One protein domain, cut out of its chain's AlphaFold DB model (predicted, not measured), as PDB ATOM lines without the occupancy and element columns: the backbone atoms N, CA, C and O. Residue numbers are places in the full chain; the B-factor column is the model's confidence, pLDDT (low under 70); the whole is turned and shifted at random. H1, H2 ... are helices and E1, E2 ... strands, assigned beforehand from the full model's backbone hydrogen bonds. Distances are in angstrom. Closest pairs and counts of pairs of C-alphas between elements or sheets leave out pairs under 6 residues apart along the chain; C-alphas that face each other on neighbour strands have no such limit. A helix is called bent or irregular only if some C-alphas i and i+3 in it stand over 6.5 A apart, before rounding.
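This is residues 307 to 497 of the 898 residues of an uncharacterized protein of Ruminococcus sp (UniProt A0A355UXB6). A strongly twisted five-stranded sheet runs through the body, with H4 over one face and H6 over the other, while H9 packs on edge strand E5 and H7 packs on H6 and H9. H3 packs on H4 and H8; H1 and H2 lie at one end of the body, and H5 with the long stretch 381 to 400 lies at the opposite end. The printed part has 191 residues, in the order H1 H2 H3 H4 E1 E2 H5 E3 H6 E4 H7 E5 H8 H9; the sheet, E1 E2 E3 E4 E5, is mixed, and the class is mixed, helices and strands. It is compact, with a radius of gyration of the C-alphas of 15.8 A and spans of 46 by 45 by 28 A.

H1, residues 307 to 312, begins at C-alpha 307 (10.864, 13.005, -21.698). H2 is 319 to 322, H3 331 to 341 (15.0 A), H4 352 to 362 (15.3 A), E1 368 to 371, E2 376 to 380 and H5 401 to 406. E3, 408 to 414, spans 19.9 A from C-alpha 408 (-6.657, 38.337, -26.625). H6 is 419 to 429 (15.4 A), E4 435 to 440 (15.7 A), H7 445 to 457 (18.9 A), E5 465 to 468 and H8 470 to 478. H9, 485 to 496, spans 17.6 A and ends at C-alpha 496 (7.444, 28.769, -32.649); it is only just irregular, C-alphas 492 and 495 being 6.6 A apart.

The hairpin E1 and E2 is antiparallel (N 370 to O 378, 2.9 A), as are E2 and E3 (N 377 to O 410, 2.9 A). E3 and E4 are parallel (N 411 to O 436, 2.9 A), as are E4 and E5 (N 437 to O 466, 2.8 A). E3, H6, E4 and E4, H7, E5 are strand-helix-strand units, parallel neighbour strands joined through a helix, with right-handed crossovers. H4, at a height of 8.3 A over the sheet, and H6, at 10.2 A, lie on opposite faces. H5 and H8 only graze the sheet. H6 touches H7 (C-alphas of Cys 419 and Leu 451 closest, 5.1 A) at a steep tilt of 46 degrees, the same way. H9 touches H7 with residues 495 to 496 alone (Ala 452 and Phe 496, closest C-alphas, 4.1 A). H8 and H9 form a helical hairpin at a shallow tilt of 29 degrees, opposite ways (Leu 476 and Ile 485, closest C-alphas, 6.9 A). H3 touches H8 (Arg 336 and Ala 477, closest C-alphas, 5.0 A), and H1 touches H8 (Tyr 309 and Val 471, closest C-alphas, 5.4 A). Every O i to N i+4 pair is within hydrogen-bond range in H1, H3, H4, H6 and H8, but 1 of 2 in H5, 8 of 9 in H7 and 6 of 8 in H9; H2 is too short for such a pair.

The C-alphas of His 329 and Ile 459, the two farthest apart, are 46.8 A apart. The printed part has no cut, and the link E2 to H5 is long, with 20 residues. Mean pLDDT of the printed part is 90.2; residues 346 to 348 and 384 to 390 are under 70.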
ATOM      1  N   VAL A 307      11.357  13.579 -22.960       96.25
ATOM      2  CA  VAL A 307      10.864  13.005 -21.698       96.25
ATOM      3  C   VAL A 307       9.429  13.463 -21.436       96.25
ATOM      4  O   VAL A 307       8.563  12.643 -21.137       96.25
ATOM      5  N   ASN A 308       9.153  14.758 -21.607       96.38
ATOM      6  CA  ASN A 308       7.812  15.313 -21.436       96.38
ATOM      7  C   ASN A 308       6.831  14.782 -22.494       96.38
ATOM      8  O   ASN A 308       5.690  14.457 -22.160       96.38
ATOM      9  N   TYR A 309       7.273  14.635 -23.746       96.69
ATOM     10  CA  TYR A 309       6.486  14.038 -24.826       96.69
ATOM     11  C   TYR A 309       6.085  12.598 -24.495       96.69
ATOM     12  O   TYR A 309       4.895  12.288 -24.514       96.69
ATOM     13  N   ASP A 310       7.032  11.741 -24.108       95.38
ATOM     14  CA  ASP A 310       6.776  10.322 -23.827       95.38
ATOM     15  C   ASP A 310       5.734  10.119 -22.706       95.38
ATOM     16  O   ASP A 310       4.939   9.178 -22.752       95.38
ATOM     17  N   ILE A 311       5.669  11.039 -21.734       93.25
ATOM     18  CA  ILE A 311       4.660  11.028 -20.662       93.25
ATOM     19  C   ILE A 311       3.257  11.352 -21.202       93.25
ATOM     20  O   ILE A 311       2.271  10.730 -20.794       93.25
ATOM     21  N   CYS A 312       3.137  12.337 -22.096       91.94
ATOM     22  CA  CYS A 312       1.850  12.932 -22.473       91.94
ATOM     23  C   CYS A 312       1.335  12.562 -23.881       91.94
ATOM     24  O   CYS A 312       0.210  12.938 -24.232       91.94
ATOM     25  N   ALA A 313       2.107  11.792 -24.659       90.62
ATOM     26  CA  ALA A 313       1.845  11.481 -26.067       90.62
ATOM     27  C   ALA A 313       0.559  10.686 -26.337       90.62
ATOM     28  O   ALA A 313       0.017  10.740 -27.442       90.62
ATOM     29  N   ASN A 314       0.042   9.942 -25.353       87.94
ATOM     30  CA  ASN A 314      -1.158   9.130 -25.544       87.94
ATOM     31  C   ASN A 314      -2.427  10.001 -25.608       87.94
ATOM     32  O   ASN A 314      -3.084  10.259 -24.597       87.94
ATOM     33  N   SER A 315      -2.807  10.409 -26.819       81.81
ATOM     34  CA  SER A 315      -4.001  11.220 -27.094       81.81
ATOM     35  C   SER A 315      -5.320  10.532 -26.718       81.81
ATOM     36  O   SER A 315      -6.309  11.208 -26.446       81.81
ATOM     37  N   GLY A 316      -5.350   9.199 -26.609       82.75
ATOM     38  CA  GLY A 316      -6.531   8.445 -26.172       82.75
ATOM     39  C   GLY A 316      -6.873   8.620 -24.687       82.75
ATOM     40  O   GLY A 316      -7.975   8.276 -24.262       82.75
ATOM     41  N   LYS A 317      -5.953   9.174 -23.892       87.00
ATOM     42  CA  LYS A 317      -6.125   9.438 -22.460       87.00
ATOM     43  C   LYS A 317      -6.071  10.938 -22.178       87.00
ATOM     44  O   LYS A 317      -5.350  11.674 -22.851       87.00
ATOM     45  N   SER A 318      -6.808  11.386 -21.162       88.31
ATOM     46  CA  SER A 318      -6.711  12.770 -20.691       88.31
ATOM     47  C   SER A 318      -5.356  13.006 -20.027       88.31
ATOM     48  O   SER A 318      -4.834  12.112 -19.354       88.31
ATOM     49  N   LEU A 319      -4.808  14.218 -20.156       89.06
ATOM     50  CA  LEU A 319      -3.509  14.562 -19.569       89.06
ATOM     51  C   LEU A 319      -3.463  14.283 -18.057       89.06
ATOM     52  O   LEU A 319      -2.529  13.655 -17.567       89.06
ATOM     53  N   LYS A 320      -4.534  14.634 -17.335       89.94
ATOM     54  CA  LYS A 320      -4.704  14.349 -15.902       89.94
ATOM     55  C   LYS A 320      -4.540  12.870 -15.530       89.94
ATOM     56  O   LYS A 320      -4.126  12.568 -14.418       89.94
ATOM     57  N   SER A 321      -4.901  11.948 -16.423       88.81
ATOM     58  CA  SER A 321      -4.760  10.505 -16.176       88.81
ATOM     59  C   SER A 321      -3.363   9.963 -16.491       88.81
ATOM     60  O   SER A 321      -3.015   8.879 -16.027       88.81
ATOM     61  N   LEU A 322      -2.584  10.698 -17.287       88.75
ATOM     62  CA  LEU A 322      -1.218  10.346 -17.672       88.75
ATOM     63  C   LEU A 322      -0.192  10.875 -16.671       88.75
ATOM     64  O   LEU A 322       0.822  10.228 -16.423       88.75
ATOM     65  N   VAL A 323      -0.465  12.038 -16.080       87.44
ATOM     66  CA  VAL A 323       0.439  12.677 -15.128       87.44
ATOM     67  C   VAL A 323       0.157  12.171 -13.714       87.44
ATOM     68  O   VAL A 323      -0.967  12.251 -13.215       87.44
ATOM     69  N   ALA A 324       1.191  11.655 -13.050       79.75
ATOM     70  CA  ALA A 324       1.090  11.220 -11.662       79.75
ATOM     71  C   ALA A 324       0.739  12.404 -10.748       79.75
ATOM     72  O   ALA A 324       1.376  13.458 -10.808       79.75
ATOM     73  N   LYS A 325      -0.246  12.214  -9.861       77.88
ATOM     74  CA  LYS A 325      -0.551  13.199  -8.818       77.88
ATOM     75  C   LYS A 325       0.648  13.336  -7.891       77.88
ATOM     76  O   LYS A 325       1.100  12.343  -7.323       77.88
ATOM     77  N   GLN A 326       1.120  14.562  -7.712       76.31
ATOM     78  CA  GLN A 326       2.158  14.864  -6.737       76.31
ATOM     79  C   GLN A 326       1.547  15.435  -5.453       76.31
ATOM     80  O   GLN A 326       0.500  16.088  -5.506       76.31
ATOM     81  N   PRO A 327       2.155  15.166  -4.287       76.25
ATOM     82  CA  PRO A 327       1.683  15.725  -3.032       76.25
ATOM     83  C   PRO A 327       1.807  17.255  -3.039       76.25
ATOM     84  O   PRO A 327       2.821  17.823  -3.447       76.25
ATOM     85  N   VAL A 328       0.740  17.923  -2.599       81.25
ATOM     86  CA  VAL A 328       0.675  19.386  -2.523       81.25
ATOM     87  C   VAL A 328       1.333  19.830  -1.223       81.25
ATOM     88  O   VAL A 328       0.809  19.575  -0.140       81.25
ATOM     89  N   HIS A 329       2.474  20.500  -1.340       83.75
ATOM     90  CA  HIS A 329       3.256  20.972  -0.194       83.75
ATOM     91  C   HIS A 329       3.334  22.501  -0.107       83.75
ATOM     92  O   HIS A 329       3.562  23.044   0.970       83.75
ATOM     93  N   ASN A 330       3.126  23.208  -1.218       87.56
ATOM     94  CA  ASN A 330       3.225  24.665  -1.318       87.56
ATOM     95  C   ASN A 330       2.245  25.226  -2.371       87.56
ATOM     96  O   ASN A 330       1.523  24.479  -3.037       87.56
ATOM     97  N   LYS A 331       2.206  26.556  -2.517       85.75
ATOM     98  CA  LYS A 331       1.340  27.227  -3.502       85.75
ATOM     99  C   LYS A 331       1.649  26.797  -4.940       85.75
ATOM    100  O   LYS A 331       0.710  26.547  -5.689       85.75
ATOM    101  N   ASP A 332       2.924  26.634  -5.285       87.94
ATOM    102  CA  ASP A 332       3.348  26.247  -6.635       87.94
ATOM    103  C   ASP A 332       2.907  24.820  -7.001       87.94
ATOM    104  O   ASP A 332       2.313  24.608  -8.053       87.94
ATOM    105  N   SER A 333       3.078  23.840  -6.107       87.38
ATOM    106  CA  SER A 333       2.596  22.460  -6.317       87.38
ATOM    107  C   SER A 333       1.071  22.377  -6.409       87.38
ATOM    108  O   SER A 333       0.545  21.576  -7.184       87.38
ATOM    109  N   LYS A 334       0.344  23.239  -5.683       89.94
ATOM    110  CA  LYS A 334      -1.111  23.376  -5.841       89.94
ATOM    111  C   LYS A 334      -1.467  23.945  -7.216       89.94
ATOM    112  O   LYS A 334      -2.316  23.384  -7.900       89.94
ATOM    113  N   ALA A 335      -0.817  25.031  -7.622       89.19
ATOM    114  CA  ALA A 335      -1.086  25.704  -8.887       89.19
ATOM    115  C   ALA A 335      -0.730  24.831 -10.103       89.19
ATOM    116  O   ALA A 335      -1.497  24.763 -11.062       89.19
ATOM    117  N   ARG A 336       0.359  24.060 -10.011       91.69
ATOM    118  CA  ARG A 336       0.683  22.980 -10.946       91.69
ATOM    119  C   ARG A 336      -0.460  21.977 -11.081       91.69
ATOM    120  O   ARG A 336      -0.858  21.640 -12.194       91.69
ATOM    121  N   GLN A 337      -0.971  21.467  -9.958       91.00
ATOM    122  CA  GLN A 337      -2.062  20.495  -9.986       91.00
ATOM    123  C   GLN A 337      -3.329  21.114 -10.591       91.00
ATOM    124  O   GLN A 337      -4.017  20.448 -11.359       91.00
ATOM    125  N   GLU A 338      -3.602  22.393 -10.315       91.81
ATOM    126  CA  GLU A 338      -4.710  23.143 -10.913       91.81
ATOM    127  C   GLU A 338      -4.556  23.308 -12.435       91.81
ATOM    128  O   GLU A 338      -5.552  23.152 -13.139       91.81
ATOM    129  N   LEU A 339      -3.348  23.544 -12.968       92.88
ATOM    130  CA  LEU A 339      -3.107  23.557 -14.421       92.88
ATOM    131  C   LEU A 339      -3.472  22.217 -15.069       92.88
ATOM    132  O   LEU A 339      -4.206  22.181 -16.055       92.88
ATOM    133  N   ILE A 340      -2.989  21.111 -14.494       92.69
ATOM    134  CA  ILE A 340      -3.237  19.759 -15.013       92.69
ATOM    135  C   ILE A 340      -4.722  19.396 -14.889       92.69
ATOM    136  O   ILE A 340      -5.305  18.814 -15.805       92.69
ATOM    137  N   ASP A 341      -5.348  19.737 -13.761       90.50
ATOM    138  CA  ASP A 341      -6.741  19.402 -13.473       90.50
ATOM    139  C   ASP A 341      -7.737  20.183 -14.332       90.50
ATOM    140  O   ASP A 341      -8.795  19.640 -14.655       90.50
ATOM    141  N   ASN A 342      -7.407  21.426 -14.697       91.69
ATOM    142  CA  ASN A 342      -8.232  22.267 -15.564       91.69
ATOM    143  C   ASN A 342      -7.883  22.112 -17.053       91.69
ATOM    144  O   ASN A 342      -8.530  22.757 -17.879       91.69
ATOM    145  N   TRP A 343      -6.906  21.277 -17.427       93.31
ATOM    146  CA  TRP A 343      -6.578  21.056 -18.836       93.31
ATOM    147  C   TRP A 343      -7.748  20.441 -19.622       93.31
ATOM    148  O   TRP A 343      -8.701  19.881 -19.066       93.31
ATOM    149  N   LEU A 344      -7.676  20.567 -20.945       89.50
ATOM    150  CA  LEU A 344      -8.672  20.072 -21.886       89.50
ATOM    151  C   LEU A 344      -8.926  18.563 -21.719       89.50
ATOM    152  O   LEU A 344      -8.054  17.792 -21.312       89.50
ATOM    153  N   SER A 345     -10.161  18.144 -22.007       75.00
ATOM    154  CA  SER A 345     -10.653  16.790 -21.727       75.00
ATOM    155  C   SER A 345     -11.035  16.041 -23.012       75.00
ATOM    156  O   SER A 345     -12.209  15.740 -23.206       75.00
ATOM    157  N   ASN A 346     -10.079  15.757 -23.910       66.06
ATOM    158  CA  ASN A 346     -10.268  14.893 -25.092       66.06
ATOM    159  C   ASN A 346     -11.575  15.164 -25.885       66.06
ATOM    160  O   ASN A 346     -12.314  14.241 -26.222       66.06
ATOM    161  N   GLY A 347     -11.889  16.436 -26.164       61.53
ATOM    162  CA  GLY A 347     -13.092  16.835 -26.917       61.53
ATOM    163  C   GLY A 347     -14.314  17.233 -26.074       61.53
ATOM    164  O   GLY A 347     -15.346  17.589 -26.640       61.53
ATOM    165  N   GLY A 348     -14.210  17.228 -24.742       66.31
ATOM    166  CA  GLY A 348     -15.205  17.840 -23.856       66.31
ATOM    167  C   GLY A 348     -15.295  19.361 -24.036       66.31
ATOM    168  O   GLY A 348     -14.292  20.026 -24.298       66.31
ATOM    169  N   SER A 349     -16.496  19.931 -23.892       70.25
ATOM    170  CA  SER A 349     -16.687  21.383 -23.974       70.25
ATOM    171  C   SER A 349     -16.074  22.080 -22.760       70.25
ATOM    172  O   SER A 349     -16.496  21.819 -21.632       70.25
ATOM    173  N   THR A 350     -15.143  23.003 -22.985       85.12
ATOM    174  CA  THR A 350     -14.641  23.891 -21.934       85.12
ATOM    175  C   THR A 350     -15.680  24.954 -21.565       85.12
ATOM    176  O   THR A 350     -16.615  25.251 -22.318       85.12
ATOM    177  N   ASN A 351     -15.544  25.535 -20.375       89.62
ATOM    178  CA  ASN A 351     -16.373  26.650 -19.916       89.62
ATOM    179  C   ASN A 351     -15.501  27.843 -19.496       89.62
ATOM    180  O   ASN A 351     -14.289  27.716 -19.337       89.62
ATOM    181  N   GLU A 352     -16.121  29.010 -19.329       93.94
ATOM    182  CA  GLU A 352     -15.416  30.260 -19.020       93.94
ATOM    183  C   GLU A 352     -14.622  30.177 -17.711       93.94
ATOM    184  O   GLU A 352     -13.506  30.679 -17.649       93.94
ATOM    185  N   THR A 353     -15.147  29.491 -16.690       93.56
ATOM    186  CA  THR A 353     -14.466  29.300 -15.400       93.56
ATOM    187  C   THR A 353     -13.198  28.464 -15.543       93.56
ATOM    188  O   THR A 353     -12.163  28.812 -14.986       93.56
ATOM    189  N   GLN A 354     -13.249  27.384 -16.324       93.56
ATOM    190  CA  GLN A 354     -12.094  26.535 -16.600       93.56
ATOM    191  C   GLN A 354     -11.009  27.306 -17.359       93.56
ATOM    192  O   GLN A 354      -9.837  27.236 -16.993       93.56
ATOM    193  N   ILE A 355     -11.392  28.082 -18.380       95.44
ATOM    194  CA  ILE A 355     -10.447  28.918 -19.134       95.44
ATOM    195  C   ILE A 355      -9.860  30.013 -18.252       95.44
ATOM    196  O   ILE A 355      -8.649  30.215 -18.287       95.44
ATOM    197  N   LYS A 356     -10.685  30.662 -17.422       95.69
ATOM    198  CA  LYS A 356     -10.235  31.641 -16.431       95.69
ATOM    199  C   LYS A 356      -9.182  31.038 -15.500       95.69
ATOM    200  O   LYS A 356      -8.109  31.613 -15.364       95.69
ATOM    201  N   ASN A 357      -9.440  29.853 -14.945       94.12
ATOM    202  CA  ASN A 357      -8.479  29.159 -14.087       94.12
ATOM    203  C   ASN A 357      -7.157  28.881 -14.818       94.12
ATOM    204  O   ASN A 357      -6.095  29.110 -14.251       94.12
ATOM    205  N   LEU A 358      -7.203  28.411 -16.071       95.12
ATOM    206  CA  LEU A 358      -5.991  28.140 -16.850       95.12
ATOM    207  C   LEU A 358      -5.167  29.408 -17.087       95.12
ATOM    208  O   LEU A 358      -3.979  29.421 -16.776       95.12
ATOM    209  N   VAL A 359      -5.781  30.477 -17.604       95.44
ATOM    210  CA  VAL A 359      -5.046  31.722 -17.875       95.44
ATOM    211  C   VAL A 359      -4.522  32.351 -16.581       95.44
ATOM    212  O   VAL A 359      -3.387  32.814 -16.539       95.44
ATOM    213  N   GLU A 360      -5.264  32.274 -15.475       94.31
ATOM    214  CA  GLU A 360      -4.784  32.820 -14.204       94.31
ATOM    215  C   GLU A 360      -3.545  32.102 -13.666       94.31
ATOM    216  O   GLU A 360      -2.618  32.743 -13.167       94.31
ATOM    217  N   LYS A 361      -3.468  30.779 -13.833       94.69
ATOM    218  CA  LYS A 361      -2.266  30.010 -13.480       94.69
ATOM    219  C   LYS A 361      -1.113  30.223 -14.458       94.69
ATOM    220  O   LYS A 361       0.034  30.000 -14.098       94.69
ATOM    221  N   LEU A 362      -1.385  30.681 -15.674       95.38
ATOM    222  CA  LEU A 362      -0.354  31.016 -16.656       95.38
ATOM    223  C   LEU A 362       0.208  32.442 -16.501       95.38
ATOM    224  O   LEU A 362       1.159  32.788 -17.200       95.38
ATOM    225  N   GLY A 363      -0.320  33.239 -15.565       92.00
ATOM    226  CA  GLY A 363       0.281  34.510 -15.140       92.00
ATOM    227  C   GLY A 363      -0.587  35.756 -15.324       92.00
ATOM    228  O   GLY A 363      -0.224  36.815 -14.802       92.00
ATOM    229  N   TRP A 364      -1.742  35.652 -15.990       92.50
ATOM    230  CA  TRP A 364      -2.674  36.774 -16.133       92.50
ATOM    231  C   TRP A 364      -3.536  36.939 -14.876       92.50
ATOM    232  O   TRP A 364      -4.095  35.976 -14.376       92.50
ATOM    233  N   LYS A 365      -3.693  38.153 -14.343       86.00
ATOM    234  CA  LYS A 365      -4.475  38.378 -13.112       86.00
ATOM    235  C   LYS A 365      -5.880  38.899 -13.414       86.00
ATOM    236  O   LYS A 365      -6.064  39.643 -14.375       86.00
ATOM    237  N   ASN A 366      -6.846  38.495 -12.581       85.69
ATOM    238  CA  ASN A 366      -8.227  38.996 -12.556       85.69
ATOM    239  C   ASN A 366      -8.888  39.049 -13.944       85.69
ATOM    240  O   ASN A 366      -9.481  40.046 -14.351       85.69
ATOM    241  N   CYS A 367      -8.777  37.954 -14.696       91.25
ATOM    242  CA  CYS A 367      -9.229  37.927 -16.082       91.25
ATOM    243  C   CYS A 367     -10.755  37.889 -16.196       91.25
ATOM    244  O   CYS A 367     -11.429  37.071 -15.557       91.25
ATOM    245  N   THR A 368     -11.290  38.702 -17.106       94.06
ATOM    246  CA  THR A 368     -12.649  38.528 -17.625       94.06
ATOM    247  C   THR A 368     -12.596  37.634 -18.857       94.06
ATOM    248  O   THR A 368     -11.912  37.953 -19.829       94.06
ATOM    249  N   VAL A 369     -13.325  36.517 -18.830       96.19
ATOM    250  CA  VAL A 369     -13.395  35.554 -19.936       96.19
ATOM    251  C   VAL A 369     -14.814  35.526 -20.482       96.19
ATOM    252  O   VAL A 369     -15.756  35.343 -19.718       96.19
ATOM    253  N   LYS A 370     -14.963  35.703 -21.796       95.12
ATOM    254  CA  LYS A 370     -16.247  35.636 -22.504       95.12
ATOM    255  C   LYS A 370     -16.180  34.600 -23.613       95.12
ATOM    256  O   LYS A 370     -15.261  34.631 -24.429       95.12
ATOM    257  N   ARG A 371     -17.143  33.689 -23.669       94.38
ATOM    258  CA  ARG A 371     -17.241  32.684 -24.729       94.38
ATOM    259  C   ARG A 371     -17.803  33.303 -26.012       94.38
ATOM    260  O   ARG A 371     -18.902  33.845 -26.001       94.38
ATOM    261  N   GLU A 372     -17.074  33.182 -27.122       91.38
ATOM    262  CA  GLU A 372     -17.547  33.592 -28.457       91.38
ATOM    263  C   GLU A 372     -18.162  32.411 -29.220       91.38
ATOM    264  O   GLU A 372     -19.152  32.563 -29.929       91.38
ATOM    265  N   SER A 373     -17.591  31.213 -29.067       87.69
ATOM    266  CA  SER A 373     -18.095  29.989 -29.696       87.69
ATOM    267  C   SER A 373     -17.795  28.757 -28.838       87.69
ATOM    268  O   SER A 373     -17.301  28.861 -27.715       87.69
ATOM    269  N   SER A 374     -18.094  27.553 -29.337       84.06
ATOM    270  CA  SER A 374     -17.872  26.318 -28.576       84.06
ATOM    271  C   SER A 374     -16.415  26.131 -28.127       84.06
ATOM    272  O   SER A 374     -16.201  25.558 -27.060       84.06
ATOM    273  N   GLN A 375     -15.456  26.647 -28.902       88.81
ATOM    274  CA  GLN A 375     -14.010  26.474 -28.718       88.81
ATOM    275  C   GLN A 375     -13.241  27.797 -28.562       88.81
ATOM    276  O   GLN A 375     -12.045  27.761 -28.282       88.81
ATOM    277  N   ILE A 376     -13.891  28.951 -28.755       93.44
ATOM    278  CA  ILE A 376     -13.245  30.271 -28.798       93.44
ATOM    279  C   ILE A 376     -13.724  31.136 -27.633       93.44
ATOM    280  O   ILE A 376     -14.928  31.289 -27.406       93.44
ATOM    281  N   TYR A 377     -12.766  31.740 -26.936       95.88
ATOM    282  CA  TYR A 377     -12.979  32.640 -25.809       95.88
ATOM    283  C   TYR A 377     -12.200  33.929 -26.026       95.88
ATOM    284  O   TYR A 377     -11.101  33.919 -26.583       95.88
ATOM    285  N   LYS A 378     -12.741  35.036 -25.530       96.06
ATOM    286  CA  LYS A 378     -12.051  36.316 -25.450       96.06
ATOM    287  C   LYS A 378     -11.686  36.607 -24.004       96.06
ATOM    288  O   LYS A 378     -12.537  36.506 -23.119       96.06
ATOM    289  N   VAL A 379     -10.422  36.941 -23.777       96.38
ATOM    290  CA  VAL A 379      -9.842  37.167 -22.453       96.38
ATOM    291  C   VAL A 379      -9.386  38.612 -22.349       96.38
ATOM    292  O   VAL A 379      -8.664  39.103 -23.214       96.38
ATOM    293  N   TYR A 380      -9.804  39.273 -21.275       93.38
ATOM    294  CA  TYR A 380      -9.416  40.632 -20.921       93.38
ATOM    295  C   TYR A 380      -8.738  40.604 -19.548       93.38
ATOM    296  O   TYR A 380      -9.433  40.435 -18.539       93.38
ATOM    297  N   PRO A 381      -7.399  40.705 -19.496       89.69
ATOM    298  CA  PRO A 381      -6.675  40.923 -18.251       89.69
ATOM    299  C   PRO A 381      -7.035  42.285 -17.654       89.69
ATOM    300  O   PRO A 381      -7.275  43.242 -18.390       89.69
ATOM    301  N   GLU A 382      -7.042  42.381 -16.328       83.81
ATOM    302  CA  GLU A 382      -7.214  43.667 -15.652       83.81
ATOM    303  C   GLU A 382      -6.008  44.585 -15.919       83.81
ATOM    304  O   GLU A 382      -4.861  44.126 -15.976       83.81
ATOM    305  N   LYS A 383      -6.267  45.888 -16.095       73.12
ATOM    306  CA  LYS A 383      -5.208  46.898 -16.184       73.12
ATOM    307  C   LYS A 383      -4.553  47.032 -14.796       73.12
ATOM    308  O   LYS A 383      -5.280  47.238 -13.826       73.12
ATOM    309  N   PRO A 384      -3.220  46.913 -14.659       69.38
ATOM    310  CA  PRO A 384      -2.544  47.202 -13.407       69.38
ATOM    311  C   PRO A 384      -2.780  48.663 -13.032       69.38
ATOM    312  O   PRO A 384      -2.903  49.519 -13.908       69.38
ATOM    313  N   GLN A 385      -2.862  48.929 -11.730       64.12
ATOM    314  CA  GLN A 385      -3.289  50.230 -11.210       64.12
ATOM    315  C   GLN A 385      -2.354  51.382 -11.610       64.12
ATOM    316  O   GLN A 385      -2.827  52.486 -11.808       64.12
ATOM    317  N   ASN A 386      -1.063  51.127 -11.819       64.31
ATOM    318  CA  ASN A 386      -0.089  52.086 -12.341       64.31
ATOM    319  C   ASN A 386       0.595  51.476 -13.571       64.31
ATOM    320  O   ASN A 386       1.162  50.388 -13.481       64.31
ATOM    321  N   GLY A 387       0.532  52.131 -14.735       62.38
ATOM    322  CA  GLY A 387       0.902  51.583 -16.053       62.38
ATOM    323  C   GLY A 387       2.364  51.158 -16.251       62.38
ATOM    324  O   GLY A 387       2.729  50.851 -17.383       62.38
ATOM    325  N   ARG A 388       3.144  51.070 -15.168       69.25
ATOM    326  CA  ARG A 388       4.566  50.736 -15.075       69.25
ATOM    327  C   ARG A 388       4.901  49.336 -15.577       69.25
ATOM    328  O   ARG A 388       4.218  48.354 -15.272       69.25
ATOM    329  N   LYS A 389       6.059  49.226 -16.240       65.81
ATOM    330  CA  LYS A 389       6.622  47.979 -16.798       65.81
ATOM    331  C   LYS A 389       6.604  46.798 -15.817       65.81
ATOM    332  O   LYS A 389       6.211  45.701 -16.202       65.81
ATOM    333  N   ILE A 390       6.982  47.018 -14.552       66.88
ATOM    334  CA  ILE A 390       7.083  45.961 -13.527       66.88
ATOM    335  C   ILE A 390       5.752  45.237 -13.264       66.88
ATOM    336  O   ILE A 390       5.738  44.101 -12.787       66.88
ATOM    337  N   ASN A 391       4.633  45.872 -13.612       71.12
ATOM    338  CA  ASN A 391       3.308  45.310 -13.413       71.12
ATOM    339  C   ASN A 391       2.857  44.399 -14.559       71.12
ATOM    340  O   ASN A 391       1.950  43.582 -14.366       71.12
ATOM    341  N   TYR A 392       3.499  44.469 -15.731       75.50
ATOM    342  CA  TYR A 392       3.245  43.530 -16.821       75.50
ATOM    343  C   TYR A 392       4.134  42.301 -16.660       75.50
ATOM    344  O   TYR A 392       5.313  42.284 -17.001       75.50
ATOM    345  N   LYS A 393       3.539  41.221 -16.146       81.69
ATOM    346  CA  LYS A 393       4.246  39.947 -15.955       81.69
ATOM    347  C   LYS A 393       4.616  39.243 -17.265       81.69
ATOM    348  O   LYS A 393       5.539  38.427 -17.264       81.69
ATOM    349  N   HIS A 394       3.883  39.484 -18.353       89.94
ATOM    350  CA  HIS A 394       4.143  38.851 -19.646       89.94
ATOM    351  C   HIS A 394       5.084  39.721 -20.491       89.94
ATOM    352  O   HIS A 394       4.737  40.863 -20.771       89.94
ATOM    353  N   PRO A 395       6.226  39.187 -20.962       90.88
ATOM    354  CA  PRO A 395       7.241  39.955 -21.698       90.88
ATOM    355  C   PRO A 395       6.855  40.294 -23.151       90.88
ATOM    356  O   PRO A 395       7.651  40.870 -23.886       90.88
ATOM    357  N   ILE A 396       5.652  39.917 -23.592       93.75
ATOM    358  CA  ILE A 396       5.174  40.076 -24.967       93.75
ATOM    359  C   ILE A 396       3.912  40.928 -24.947       93.75
ATOM    360  O   ILE A 396       2.875  40.460 -24.478       93.75
ATOM    361  N   ALA A 397       3.971  42.138 -25.509       92.62
ATOM    362  CA  ALA A 397       2.876  43.110 -25.407       92.62
ATOM    363  C   ALA A 397       1.527  42.582 -25.920       92.62
ATOM    364  O   ALA A 397       0.497  42.855 -25.305       92.62
ATOM    365  N   ALA A 398       1.527  41.751 -26.971       93.38
ATOM    366  CA  ALA A 398       0.330  41.069 -27.483       93.38
ATOM    367  C   ALA A 398      -0.455  40.285 -26.414       93.38
ATOM    368  O   ALA A 398      -1.664  40.112 -26.550       93.38
ATOM    369  N   PHE A 399       0.231  39.832 -25.365       93.62
ATOM    370  CA  PHE A 399      -0.333  39.131 -24.220       93.62
ATOM    371  C   PHE A 399      -0.070  39.861 -22.885       93.62
ATOM    372  O   PHE A 399      -0.332  39.307 -21.822       93.62
ATOM    373  N   GLY A 400       0.452  41.085 -22.928       91.31
ATOM    374  CA  GLY A 400       0.778  41.930 -21.780       91.31
ATOM    375  C   GLY A 400       0.006  43.244 -21.850       91.31
ATOM    376  O   GLY A 400      -1.225  43.249 -21.776       91.31
ATOM    377  N   SER A 401       0.714  44.355 -22.026       88.62
ATOM    378  CA  SER A 401       0.160  45.712 -22.072       88.62
ATOM    379  C   SER A 401      -0.932  45.899 -23.136       88.62
ATOM    380  O   SER A 401      -2.006  46.426 -22.846       88.62
ATOM    381  N   SER A 402      -0.738  45.386 -24.357       89.12
ATOM    382  CA  SER A 402      -1.731  45.528 -25.438       89.12
ATOM    383  C   SER A 402      -2.985  44.677 -25.213       89.12
ATOM    384  O   SER A 402      -4.068  45.026 -25.695       89.12
ATOM    385  N   ALA A 403      -2.858  43.571 -24.475       90.12
ATOM    386  CA  ALA A 403      -3.966  42.673 -24.167       90.12
ATOM    387  C   ALA A 403      -4.981  43.286 -23.192       90.12
ATOM    388  O   ALA A 403      -6.136  42.878 -23.193       90.12
ATOM    389  N   GLN A 404      -4.601  44.275 -22.386       83.19
ATOM    390  CA  GLN A 404      -5.533  44.929 -21.458       83.19
ATOM    391  C   GLN A 404      -6.528  45.833 -22.183       83.19
ATOM    392  O   GLN A 404      -7.701  45.883 -21.827       83.19
ATOM    393  N   GLN A 405      -6.070  46.517 -23.234       80.75
ATOM    394  CA  GLN A 405      -6.925  47.387 -24.040       80.75
ATOM    395  C   GLN A 405      -7.768  46.577 -25.032       80.75
ATOM    396  O   GLN A 405      -8.971  46.793 -25.161       80.75
ATOM    397  N   ASN A 406      -7.146  45.618 -25.725       88.31
ATOM    398  CA  ASN A 406      -7.778  44.935 -26.858       88.31
ATOM    399  C   ASN A 406      -8.330  43.539 -26.518       88.31
ATOM    400  O   ASN A 406      -9.158  42.994 -27.258       88.31
ATOM    401  N   GLY A 407      -7.905  42.961 -25.393       92.81
ATOM    402  CA  GLY A 407      -8.062  41.539 -25.106       92.81
ATOM    403  C   GLY A 407      -7.177  40.661 -25.995       92.81
ATOM    404  O   GLY A 407      -6.526  41.122 -26.934       92.81
ATOM    405  N   PHE A 408      -7.191  39.360 -25.726       96.25
ATOM    406  CA  PHE A 408      -6.657  38.337 -26.625       96.25
ATOM    407  C   PHE A 408      -7.624  37.155 -26.724       96.25
ATOM    408  O   PHE A 408      -8.558  37.012 -25.931       96.25
ATOM    409  N   ARG A 409      -7.430  36.314 -27.738       96.94
ATOM    410  CA  ARG A 409      -8.274  35.150 -28.001       96.94
ATOM    411  C   ARG A 409      -7.643  33.893 -27.409       96.94
ATOM    412  O   ARG A 409      -6.453  33.665 -27.584       96.94
ATOM    413  N   VAL A 410      -8.448  33.045 -26.778       97.31
ATOM    414  CA  VAL A 410      -8.075  31.672 -26.416       97.31
ATOM    415  C   VAL A 410      -8.872  30.703 -27.278       97.31
ATOM    416  O   VAL A 410     -10.097  30.806 -27.351       97.31
ATOM    417  N   VAL A 411      -8.188  29.757 -27.922       95.62
ATOM    418  CA  VAL A 411      -8.826  28.709 -28.731       95.62
ATOM    419  C   VAL A 411      -8.473  27.338 -28.180       95.62
ATOM    420  O   VAL A 411      -7.300  27.009 -28.044       95.62
ATOM    421  N   CYS A 412      -9.489  26.534 -27.882       94.50
ATOM    422  CA  CYS A 412      -9.335  25.171 -27.384       94.50
ATOM    423  C   CYS A 412      -9.523  24.174 -28.527       94.50
ATOM    424  O   CYS A 412     -10.628  24.026 -29.051       94.50
ATOM    425  N   ILE A 413      -8.454  23.477 -28.896       91.81
ATOM    426  CA  ILE A 413      -8.426  22.514 -29.993       91.81
ATOM    427  C   ILE A 413      -8.176  21.120 -29.415       91.81
ATOM    428  O   ILE A 413      -7.261  20.925 -28.620       91.81
ATOM    429  N   ALA A 414      -8.980  20.141 -29.828       87.06
ATOM    430  CA  ALA A 414      -8.806  18.735 -29.474       87.06
ATOM    431  C   ALA A 414      -8.656  17.879 -30.736       87.06
ATOM    432  O   ALA A 414      -9.230  18.201 -31.778       87.06
ATOM    433  N   GLY A 415      -7.911  16.778 -30.622       84.06
ATOM    434  CA  GLY A 415      -7.602  15.868 -31.727       84.06
ATOM    435  C   GLY A 415      -6.120  15.883 -32.101       84.06
ATOM    436  O   GLY A 415      -5.343  16.665 -31.563       84.06
ATOM    437  N   ILE A 416      -5.733  14.995 -33.017       84.81
ATOM    438  CA  ILE A 416      -4.355  14.887 -33.508       84.81
ATOM    439  C   ILE A 416      -4.189  15.821 -34.707       84.81
ATOM    440  O   ILE A 416      -4.915  15.691 -35.698       84.81
ATOM    441  N   TYR A 417      -3.221  16.728 -34.616       87.94
ATOM    442  CA  TYR A 417      -2.894  17.672 -35.678       87.94
ATOM    443  C   TYR A 417      -1.426  17.544 -36.069       87.94
ATOM    444  O   TYR A 417      -0.551  17.492 -35.208       87.94
ATOM    445  N   ASP A 418      -1.195  17.518 -37.376       91.56
ATOM    446  CA  ASP A 418       0.096  17.833 -37.976       91.56
ATOM    447  C   ASP A 418       0.193  19.353 -38.215       91.56
ATOM    448  O   ASP A 418      -0.789  20.094 -38.060       91.56
ATOM    449  N   CYS A 419       1.381  19.823 -38.588       92.75
ATOM    450  CA  CYS A 419       1.664  21.222 -38.889       92.75
ATOM    451  C   CYS A 419       0.660  21.803 -39.898       92.75
ATOM    452  O   CYS A 419       0.053  22.845 -39.648       92.75
ATOM    453  N   ARG A 420       0.411  21.093 -41.005       94.56
ATOM    454  CA  ARG A 420      -0.479  21.556 -42.077       94.56
ATOM    455  C   ARG A 420      -1.904  21.790 -41.578       94.56
ATOM    456  O   ARG A 420      -2.470  22.851 -41.824       94.56
ATOM    457  N   ARG A 421      -2.473  20.835 -40.837       94.56
ATOM    458  CA  ARG A 421      -3.825  20.957 -40.270       94.56
ATOM    459  C   ARG A 421      -3.926  22.089 -39.252       94.56
ATOM    460  O   ARG A 421      -4.993  22.684 -39.137       94.56
ATOM    461  N   LEU A 422      -2.858  22.383 -38.500       94.75
ATOM    462  CA  LEU A 422      -2.841  23.539 -37.595       94.75
ATOM    463  C   LEU A 422      -2.879  24.858 -38.364       94.75
ATOM    464  O   LEU A 422      -3.670  25.727 -38.007       94.75
ATOM    465  N   ILE A 423      -2.087  24.992 -39.431       95.62
ATOM    466  CA  ILE A 423      -2.099  26.187 -40.286       95.62
ATOM    467  C   ILE A 423      -3.478  26.393 -40.920       95.62
ATOM    468  O   ILE A 423      -4.051  27.476 -40.796       95.62
ATOM    469  N   ASP A 424      -4.064  25.342 -41.506       95.19
ATOM    470  CA  ASP A 424      -5.427  25.393 -42.055       95.19
ATOM    471  C   ASP A 424      -6.432  25.839 -40.979       95.19
ATOM    472  O   ASP A 424      -7.283  26.701 -41.214       95.19
ATOM    473  N   LYS A 425      -6.280  25.332 -39.749       94.31
ATOM    474  CA  LYS A 425      -7.138  25.723 -38.630       94.31
ATOM    475  C   LYS A 425      -6.953  27.183 -38.216       94.31
ATOM    476  O   LYS A 425      -7.931  27.832 -37.846       94.31
ATOM    477  N   PHE A 426      -5.738  27.724 -38.271       95.19
ATOM    478  CA  PHE A 426      -5.484  29.139 -37.979       95.19
ATOM    479  C   PHE A 426      -6.134  30.050 -39.018       95.19
ATOM    480  O   PHE A 426      -6.725  31.066 -38.640       95.19
ATOM    481  N   HIS A 427      -6.132  29.653 -40.291       95.00
ATOM    482  CA  HIS A 427      -6.875  30.353 -41.337       95.00
ATOM    483  C   HIS A 427      -8.387  30.342 -41.099       95.00
ATOM    484  O   HIS A 427      -9.023  31.387 -41.230       95.00
ATOM    485  N   GLU A 428      -8.960  29.211 -40.676       93.19
ATOM    486  CA  GLU A 428     -10.383  29.136 -40.308       93.19
ATOM    487  C   GLU A 428     -10.740  30.049 -39.122       93.19
ATOM    488  O   GLU A 428     -11.816  30.645 -39.093       93.19
ATOM    489  N   ILE A 429      -9.854  30.154 -38.125       91.69
ATOM    490  CA  ILE A 429     -10.048  31.004 -36.936       91.69
ATOM    491  C   ILE A 429      -9.952  32.498 -37.298       91.69
ATOM    492  O   ILE A 429     -10.630  33.340 -36.690       91.69
ATOM    493  N   GLY A 430      -9.101  32.832 -38.267       88.94
ATOM    494  CA  GLY A 430      -8.828  34.192 -38.719       88.94
ATOM    495  C   GLY A 430      -7.926  34.994 -37.774       88.94
ATOM    496  O   GLY A 430      -7.733  34.665 -36.602       88.94
ATOM    497  N   CYS A 431      -7.385  36.102 -38.284       84.50
ATOM    498  CA  CYS A 431      -6.281  36.841 -37.658       84.50
ATOM    499  C   CYS A 431      -6.702  38.202 -37.086       84.50
ATOM    500  O   CYS A 431      -5.948  39.166 -37.155       84.50
ATOM    501  N   SER A 432      -7.914  38.323 -36.540       86.19
ATOM    502  CA  SER A 432      -8.381  39.599 -35.975       86.19
ATOM    503  C   SER A 432      -7.784  39.917 -34.599       86.19
ATOM    504  O   SER A 432      -7.704  41.083 -34.225       86.19
ATOM    505  N   ASN A 433      -7.343  38.903 -33.848       91.50
ATOM    506  CA  ASN A 433      -6.795  39.045 -32.497       91.50
ATOM    507  C   ASN A 433      -5.541  38.178 -32.322       91.50
ATOM    508  O   ASN A 433      -5.420  37.122 -32.948       91.50
ATOM    509  N   HIS A 434      -4.636  38.591 -31.431       96.06
ATOM    510  CA  HIS A 434      -3.579  37.702 -30.942       96.06
ATOM    511  C   HIS A 434      -4.227  36.512 -30.226       96.06
ATOM    512  O   HIS A 434      -5.208  36.684 -29.499       96.06
ATOM    513  N   THR A 435      -3.721  35.309 -30.481       97.38
ATOM    514  CA  THR A 435      -4.395  34.060 -30.134       97.38
ATOM    515  C   THR A 435      -3.466  33.125 -29.364       97.38
ATOM    516  O   THR A 435      -2.378  32.795 -29.829       97.38
ATOM    517  N   LEU A 436      -3.922  32.670 -28.199       97.81
ATOM    518  CA  LEU A 436      -3.330  31.587 -27.425       97.81
ATOM    519  C   LEU A 436      -4.118  30.301 -27.706       97.81
ATOM    520  O   LEU A 436      -5.316  30.211 -27.438       97.81
ATOM    521  N   VAL A 437      -3.458  29.307 -28.282       97.31
ATOM    522  CA  VAL A 437      -4.063  28.036 -28.678       97.31
ATOM    523  C   VAL A 437      -3.749  26.994 -27.615       97.31
ATOM    524  O   VAL A 437      -2.594  26.624 -27.434       97.31
ATOM    525  N   PHE A 438      -4.776  26.499 -26.934       96.88
ATOM    526  CA  PHE A 438      -4.684  25.313 -26.091       96.88
ATOM    527  C   PHE A 438      -4.976  24.087 -26.950       96.88
ATOM    528  O   PHE A 438      -6.111  23.875 -27.377       96.88
ATOM    529  N   LEU A 439      -3.938  23.305 -27.234       94.94
ATOM    530  CA  LEU A 439      -3.998  22.125 -28.086       94.94
ATOM    531  C   LEU A 439      -3.906  20.858 -27.229       94.94
ATOM    532  O   LEU A 439      -2.859  20.543 -26.672       94.94
ATOM    533  N   ASP A 440      -4.987  20.085 -27.154       93.06
ATOM    534  CA  ASP A 440      -5.014  18.815 -26.417       93.06
ATOM    535  C   ASP A 440      -4.373  17.658 -27.204       93.06
ATOM    536  O   ASP A 440      -4.971  16.607 -27.427       93.06
ATOM    537  N   CYS A 441      -3.143  17.873 -27.654       91.44
ATOM    538  CA  CYS A 441      -2.302  16.915 -28.358       91.44
ATOM    539  C   CYS A 441      -0.859  17.110 -27.888       91.44
ATOM    540  O   CYS A 441      -0.486  18.212 -27.498       91.44
ATOM    541  N   ALA A 442      -0.045  16.060 -27.910       94.00
ATOM    542  CA  ALA A 442       1.402  16.228 -27.832       94.00
ATOM    543  C   ALA A 442       1.932  16.379 -29.260       94.00
ATOM    544  O   ALA A 442       1.684  15.508 -30.095       94.00
ATOM    545  N   VAL A 443       2.613  17.481 -29.557       95.19
ATOM    546  CA  VAL A 443       3.228  17.715 -30.868       95.19
ATOM    547  C   VAL A 443       4.629  17.108 -30.858       95.19
ATOM    548  O   VAL A 443       5.374  17.260 -29.888       95.19
ATOM    549  N   THR A 444       5.006  16.392 -31.915       94.88
ATOM    550  CA  THR A 444       6.368  15.853 -32.037       94.88
ATOM    551  C   THR A 444       7.369  16.985 -32.273       94.88
ATOM    552  O   THR A 444       7.003  18.058 -32.748       94.88
ATOM    553  N   ASP A 445       8.643  16.753 -31.956       94.88
ATOM    554  CA  ASP A 445       9.713  17.722 -32.229       94.88
ATOM    555  C   ASP A 445       9.745  18.156 -33.720       94.88
ATOM    556  O   ASP A 445       9.609  19.355 -33.977       94.88
ATOM    557  N   PRO A 446       9.754  17.238 -34.716       95.88
ATOM    558  CA  PRO A 446       9.719  17.624 -36.130       95.88
ATOM    559  C   PRO A 446       8.499  18.469 -36.521       95.88
ATOM    560  O   PRO A 446       8.651  19.487 -37.189       95.88
ATOM    561  N   GLU A 447       7.294  18.097 -36.075       96.00
ATOM    562  CA  GLU A 447       6.067  18.843 -36.399       96.00
ATOM    563  C   GLU A 447       6.063  20.239 -35.769       96.00
ATOM    564  O   GLU A 447       5.591  21.202 -36.372       96.00
ATOM    565  N   ARG A 448       6.630  20.381 -34.565       96.19
ATOM    566  CA  ARG A 448       6.757  21.676 -33.894       96.19
ATOM    567  C   ARG A 448       7.734  22.601 -34.625       96.19
ATOM    568  O   ARG A 448       7.462  23.797 -34.740       96.19
ATOM    569  N   ARG A 449       8.856  22.069 -35.119       96.81
ATOM    570  CA  ARG A 449       9.826  22.835 -35.921       96.81
ATOM    571  C   ARG A 449       9.256  23.226 -37.280       96.81
ATOM    572  O   ARG A 449       9.357  24.391 -37.663       96.81
ATOM    573  N   ALA A 450       8.556  22.304 -37.940       96.50
ATOM    574  CA  ALA A 450       7.820  22.592 -39.167       96.50
ATOM    575  C   ALA A 450       6.798  23.718 -38.947       96.50
ATOM    576  O   ALA A 450       6.762  24.686 -39.706       96.50
ATOM    577  N   LEU A 451       6.033  23.665 -37.852       95.94
ATOM    578  CA  LEU A 451       5.070  24.710 -37.498       95.94
ATOM    579  C   LEU A 451       5.736  26.083 -37.316       95.94
ATOM    580  O   LEU A 451       5.219  27.086 -37.808       95.94
ATOM    581  N   ALA A 452       6.904  26.139 -36.667       96.06
ATOM    582  CA  ALA A 452       7.646  27.386 -36.468       96.06
ATOM    583  C   ALA A 452       8.059  28.066 -37.776       96.06
ATOM    584  O   ALA A 452       8.157  29.298 -37.817       96.06
ATOM    585  N   LYS A 453       8.343  27.273 -38.812       95.75
ATOM    586  CA  LYS A 453       8.688  27.744 -40.151       95.75
ATOM    587  C   LYS A 453       7.448  28.172 -40.926       95.75
ATOM    588  O   LYS A 453       7.428  29.289 -41.442       95.75
ATOM    589  N   GLU A 454       6.413  27.337 -40.959       94.94
ATOM    590  CA  GLU A 454       5.198  27.616 -41.728       94.94
ATOM    591  C   GLU A 454       4.447  28.845 -41.191       94.94
ATOM    592  O   GLU A 454       4.106  29.727 -41.976       94.94
ATOM    593  N   ILE A 455       4.315  29.010 -39.864       94.44
ATOM    594  CA  ILE A 455       3.697  30.217 -39.274       94.44
ATOM    595  C   ILE A 455       4.442  31.497 -39.680       94.44
ATOM    596  O   ILE A 455       3.817  32.527 -39.913       94.44
ATOM    597  N   LYS A 456       5.781  31.474 -39.731       93.75
ATOM    598  CA  LYS A 456       6.572  32.671 -40.066       93.75
ATOM    599  C   LYS A 456       6.489  33.012 -41.550       93.75
ATOM    600  O   LYS A 456       6.468  34.192 -41.889       93.75
ATOM    601  N   LYS A 457       6.441  32.002 -42.423       92.38
ATOM    602  CA  LYS A 457       6.285  32.188 -43.872       92.38
ATOM    603  C   LYS A 457       4.894  32.681 -44.257       92.38
ATOM    604  O   LYS A 457       4.754  33.352 -45.280       92.38
ATOM    605  N   ASP A 458       3.884  32.359 -43.458       90.94
ATOM    606  CA  ASP A 458       2.515  32.748 -43.744       90.94
ATOM    607  C   ASP A 458       2.243  34.222 -43.404       90.94
ATOM    608  O   ASP A 458       2.017  34.619 -42.259       90.94
ATOM    609  N   ILE A 459       2.255  35.066 -44.435       86.12
ATOM    610  CA  ILE A 459       2.015  36.507 -44.300       86.12
ATOM    611  C   ILE A 459       0.547  36.798 -43.941       86.12
ATOM    612  O   ILE A 459       0.277  37.833 -43.324       86.12
ATOM    613  N   ALA A 460      -0.397  35.905 -44.278       87.31
ATOM    614  CA  ALA A 460      -1.811  36.086 -43.950       87.31
ATOM    615  C   ALA A 460      -2.050  36.010 -42.432       87.31
ATOM    616  O   ALA A 460      -2.923  36.710 -41.906       87.31
ATOM    617  N   LEU A 461      -1.208  35.258 -41.711       88.12
ATOM    618  CA  LEU A 461      -1.154  35.224 -40.248       88.12
ATOM    619  C   LEU A 461      -0.485  36.493 -39.682       88.12
ATOM    620  O   LEU A 461       0.627  36.495 -39.150       88.12
ATOM    621  N   SER A 462      -1.191  37.619 -39.794       84.44
ATOM    622  CA  SER A 462      -0.720  38.937 -39.338       84.44
ATOM    623  C   SER A 462      -0.727  39.118 -37.813       84.44
ATOM    624  O   SER A 462      -0.041  39.997 -37.288       84.44
ATOM    625  N   LYS A 463      -1.484  38.287 -37.082       92.12
ATOM    626  CA  LYS A 463      -1.523  38.253 -35.613       92.12
ATOM    627  C   LYS A 463      -0.834  37.004 -35.080       92.12
ATOM    628  O   LYS A 463      -0.796  35.970 -35.732       92.12
ATOM    629  N   THR A 464      -0.307  37.111 -33.866       95.00
ATOM    630  CA  THR A 464       0.442  36.033 -33.208       95.00
ATOM    631  C   THR A 464      -0.469  34.876 -32.816       95.00
ATOM    632  O   THR A 464      -1.475  35.099 -32.143       95.00
ATOM    633  N   PHE A 465      -0.072  33.656 -33.176       96.94
ATOM    634  CA  PHE A 465      -0.665  32.400 -32.715       96.94
ATOM    635  C   PHE A 465       0.353  31.644 -31.862       96.94
ATOM    636  O   PHE A 465       1.316  31.106 -32.397       96.94
ATOM    637  N   ALA A 466       0.137  31.617 -30.549       97.19
ATOM    638  CA  ALA A 466       0.997  30.940 -29.585       97.19
ATOM    639  C   ALA A 466       0.383  29.599 -29.181       97.19
ATOM    640  O   ALA A 466      -0.722  29.572 -28.643       97.19
ATOM    641  N   VAL A 467       1.075  28.486 -29.435       97.75
ATOM    642  CA  VAL A 467       0.532  27.137 -29.198       97.75
ATOM    643  C   VAL A 467       1.062  26.547 -27.895       97.75
ATOM    644  O   VAL A 467       2.252  26.261 -27.767       97.75
ATOM    645  N   VAL A 468       0.151  26.306 -26.954       97.94
ATOM    646  CA  VAL A 468       0.377  25.513 -25.744       97.94
ATOM    647  C   VAL A 468      -0.244  24.144 -25.976       97.94
ATOM    648  O   VAL A 468      -1.463  23.982 -25.959       97.94
ATOM    649  N   ASP A 469       0.605  23.161 -26.227       96.44
ATOM    650  CA  ASP A 469       0.211  21.766 -26.363       96.44
ATOM    651  C   ASP A 469       0.483  21.003 -25.051       96.44
ATOM    652  O   ASP A 469       0.905  21.590 -24.048       96.44
ATOM    653  N   ARG A 470       0.282  19.681 -25.040       95.12
ATOM    654  CA  ARG A 470       0.555  18.870 -23.842       95.12
ATOM    655  C   ARG A 470       2.022  18.904 -23.403       95.12
ATOM    656  O   ARG A 470       2.273  18.868 -22.201       95.12
ATOM    657  N   VAL A 471       2.973  18.982 -24.337       97.25
ATOM    658  CA  VAL A 471       4.413  19.002 -24.022       97.25
ATOM    659  C   VAL A 471       4.791  20.322 -23.353       97.25
ATOM    660  O   VAL A 471       5.439  20.315 -22.307       97.25
ATOM    661  N   VAL A 472       4.327  21.449 -23.906       97.81
ATOM    662  CA  VAL A 472       4.517  22.782 -23.316       97.81
ATOM    663  C   VAL A 472       3.869  22.849 -21.938       97.81
ATOM    664  O   VAL A 472       4.518  23.278 -20.988       97.81
ATOM    665  N   LEU A 473       2.620  22.394 -21.793       96.75
ATOM    666  CA  LEU A 473       1.960  22.410 -20.489       96.75
ATOM    667  C   LEU A 473       2.707  21.548 -19.466       96.75
ATOM    668  O   LEU A 473       2.835  21.955 -18.316       96.75
ATOM    669  N   MET A 474       3.211  20.377 -19.868       96.12
ATOM    670  CA  MET A 474       3.970  19.500 -18.976       96.12
ATOM    671  C   MET A 474       5.271  20.160 -18.504       96.12
ATOM    672  O   MET A 474       5.559  20.129 -17.309       96.12
ATOM    673  N   TYR A 475       6.007  20.813 -19.408       97.44
ATOM    674  CA  TYR A 475       7.192  21.597 -19.052       97.44
ATOM    675  C   TYR A 475       6.847  22.711 -18.050       97.44
ATOM    676  O   TYR A 475       7.421  22.773 -16.964       97.44
ATOM    677  N   LEU A 476       5.828  23.523 -18.351       97.31
ATOM    678  CA  LEU A 476       5.370  24.602 -17.466       97.31
ATOM    679  C   LEU A 476       4.882  24.088 -16.103       97.31
ATOM    680  O   LEU A 476       5.065  24.751 -15.086       97.31
ATOM    681  N   ALA A 477       4.265  22.907 -16.064       94.62
ATOM    682  CA  ALA A 477       3.817  22.268 -14.836       94.62
ATOM    683  C   ALA A 477       4.996  21.757 -13.991       94.62
ATOM    684  O   ALA A 477       4.971  21.895 -12.770       94.62
ATOM    685  N   ASN A 478       6.019  21.163 -14.610       93.56
ATOM    686  CA  ASN A 478       7.193  20.644 -13.901       93.56
ATOM    687  C   ASN A 478       8.032  21.754 -13.264       93.56
ATOM    688  O   ASN A 478       8.543  21.565 -12.163       93.56
ATOM    689  N   HIS A 479       8.088  22.911 -13.918       94.31
ATOM    690  CA  HIS A 479       8.878  24.070 -13.499       94.31
ATOM    691  C   HIS A 479       8.021  25.219 -12.964       94.31
ATOM    692  O   HIS A 479       8.418  26.383 -12.999       94.31
ATOM    693  N   TYR A 480       6.809  24.911 -12.495       94.44
ATOM    694  CA  TYR A 480       5.858  25.946 -12.114       94.44
ATOM    695  C   TYR A 480       6.418  26.839 -11.000       94.44
ATOM    696  O   TYR A 480       6.705  26.381  -9.895       94.44
ATOM    697  N   SER A 481       6.477  28.137 -11.284       92.25
ATOM    698  CA  SER A 481       6.763  29.191 -10.318       92.25
ATOM    699  C   SER A 481       5.897  30.401 -10.633       92.25
ATOM    700  O   SER A 481       5.955  30.930 -11.744       92.25
ATOM    701  N   GLU A 482       5.118  30.884  -9.662       87.88
ATOM    702  CA  GLU A 482       4.223  32.041  -9.851       87.88
ATOM    703  C   GLU A 482       4.948  33.315 -10.347       87.88
ATOM    704  O   GLU A 482       4.342  34.190 -10.980       87.88
ATOM    705  N   ASN A 483       6.254  33.425 -10.080       86.94
ATOM    706  CA  ASN A 483       7.075  34.561 -10.494       86.94
ATOM    707  C   ASN A 483       7.582  34.446 -11.939       86.94
ATOM    708  O   ASN A 483       7.714  35.469 -12.606       86.94
ATOM    709  N   ASN A 484       7.814  33.224 -12.429       91.50
ATOM    710  CA  ASN A 484       8.495  32.988 -13.707       91.50
ATOM    711  C   ASN A 484       7.576  32.412 -14.794       91.50
ATOM    712  O   ASN A 484       7.915  32.497 -15.972       91.50
ATOM    713  N   ILE A 485       6.407  31.868 -14.435       94.69
ATOM    714  CA  ILE A 485       5.521  31.130 -15.353       94.69
ATOM    715  C   ILE A 485       5.164  31.919 -16.619       94.69
ATOM    716  O   ILE A 485       5.127  31.356 -17.710       94.69
ATOM    717  N   SER A 486       4.967  33.234 -16.500       93.56
ATOM    718  CA  SER A 486       4.638  34.108 -17.625       93.56
ATOM    719  C   SER A 486       5.809  34.276 -18.599       93.56
ATOM    720  O   SER A 486       5.597  34.274 -19.814       93.56
ATOM    721  N   ARG A 487       7.039  34.390 -18.078       94.69
ATOM    722  CA  ARG A 487       8.280  34.456 -18.867       94.69
ATOM    723  C   ARG A 487       8.567  33.118 -19.534       94.69
ATOM    724  O   ARG A 487       8.782  33.088 -20.742       94.69
ATOM    725  N   MET A 488       8.472  32.026 -18.778       96.12
ATOM    726  CA  MET A 488       8.652  30.660 -19.275       96.12
ATOM    727  C   MET A 488       7.675  30.338 -20.403       96.12
ATOM    728  O   MET A 488       8.095  29.892 -21.467       96.12
ATOM    729  N   LEU A 489       6.380  30.624 -20.214       97.62
ATOM    730  CA  LEU A 489       5.354  30.411 -21.234       97.62
ATOM    731  C   LEU A 489       5.712  31.119 -22.541       97.62
ATOM    732  O   LEU A 489       5.647  30.506 -23.606       97.62
ATOM    733  N   MET A 490       6.095  32.396 -22.478       96.81
ATOM    734  CA  MET A 490       6.461  33.142 -23.681       96.81
ATOM    735  C   MET A 490       7.752  32.601 -24.303       96.81
ATOM    736  O   MET A 490       7.787  32.384 -25.511       96.81
ATOM    737  N   ALA A 491       8.765  32.288 -23.495       96.75
ATOM    738  CA  ALA A 491      10.042  31.742 -23.952       96.75
ATOM    739  C   ALA A 491       9.908  30.418 -24.723       96.75
ATOM    740  O   ALA A 491      10.643  30.192 -25.679       96.75
ATOM    741  N   VAL A 492       8.944  29.560 -24.366       97.62
ATOM    742  CA  VAL A 492       8.757  28.246 -25.018       97.62
ATOM    743  C   VAL A 492       7.657  28.217 -26.083       97.62
ATOM    744  O   VAL A 492       7.470  27.196 -26.742       97.62
ATOM    745  N   THR A 493       6.920  29.315 -26.284       97.69
ATOM    746  CA  THR A 493       5.850  29.396 -27.301       97.69
ATOM    747  C   THR A 493       6.153  30.399 -28.411       97.69
ATOM    748  O   THR A 493       5.897  30.117 -29.585       97.69
ATOM    749  N   MET A 494       6.746  31.548 -28.082       97.38
ATOM    750  CA  MET A 494       7.055  32.598 -29.054       97.38
ATOM    751  C   MET A 494       8.075  32.199 -30.126       97.38
ATOM    752  O   MET A 494       7.841  32.559 -31.282       97.38
ATOM    753  N   PRO A 495       9.131  31.403 -29.849       97.12
ATOM    754  CA  PRO A 495      10.067  30.977 -30.895       97.12
ATOM    755  C   PRO A 495       9.403  30.175 -32.021       97.12
ATOM    756  O   PRO A 495       9.878  30.163 -33.161       97.12
ATOM    757  N   PHE A 496       8.269  29.541 -31.719       96.69
ATOM    758  CA  PHE A 496       7.444  28.769 -32.649       96.69
ATOM    759  C   PHE A 496       6.325  29.598 -33.291       96.69
ATOM    760  O   PHE A 496       5.617  29.102 -34.153       96.69
ATOM    761  N   SER A 497       6.186  30.865 -32.901       95.75
ATOM    762  CA  SER A 497       5.173  31.807 -33.382       95.75
ATOM    763  C   SER A 497       5.820  32.890 -34.261       95.75
ATOM    764  O   SER A 497       7.023  32.854 -34.520       95.75
TER     765      SER A 497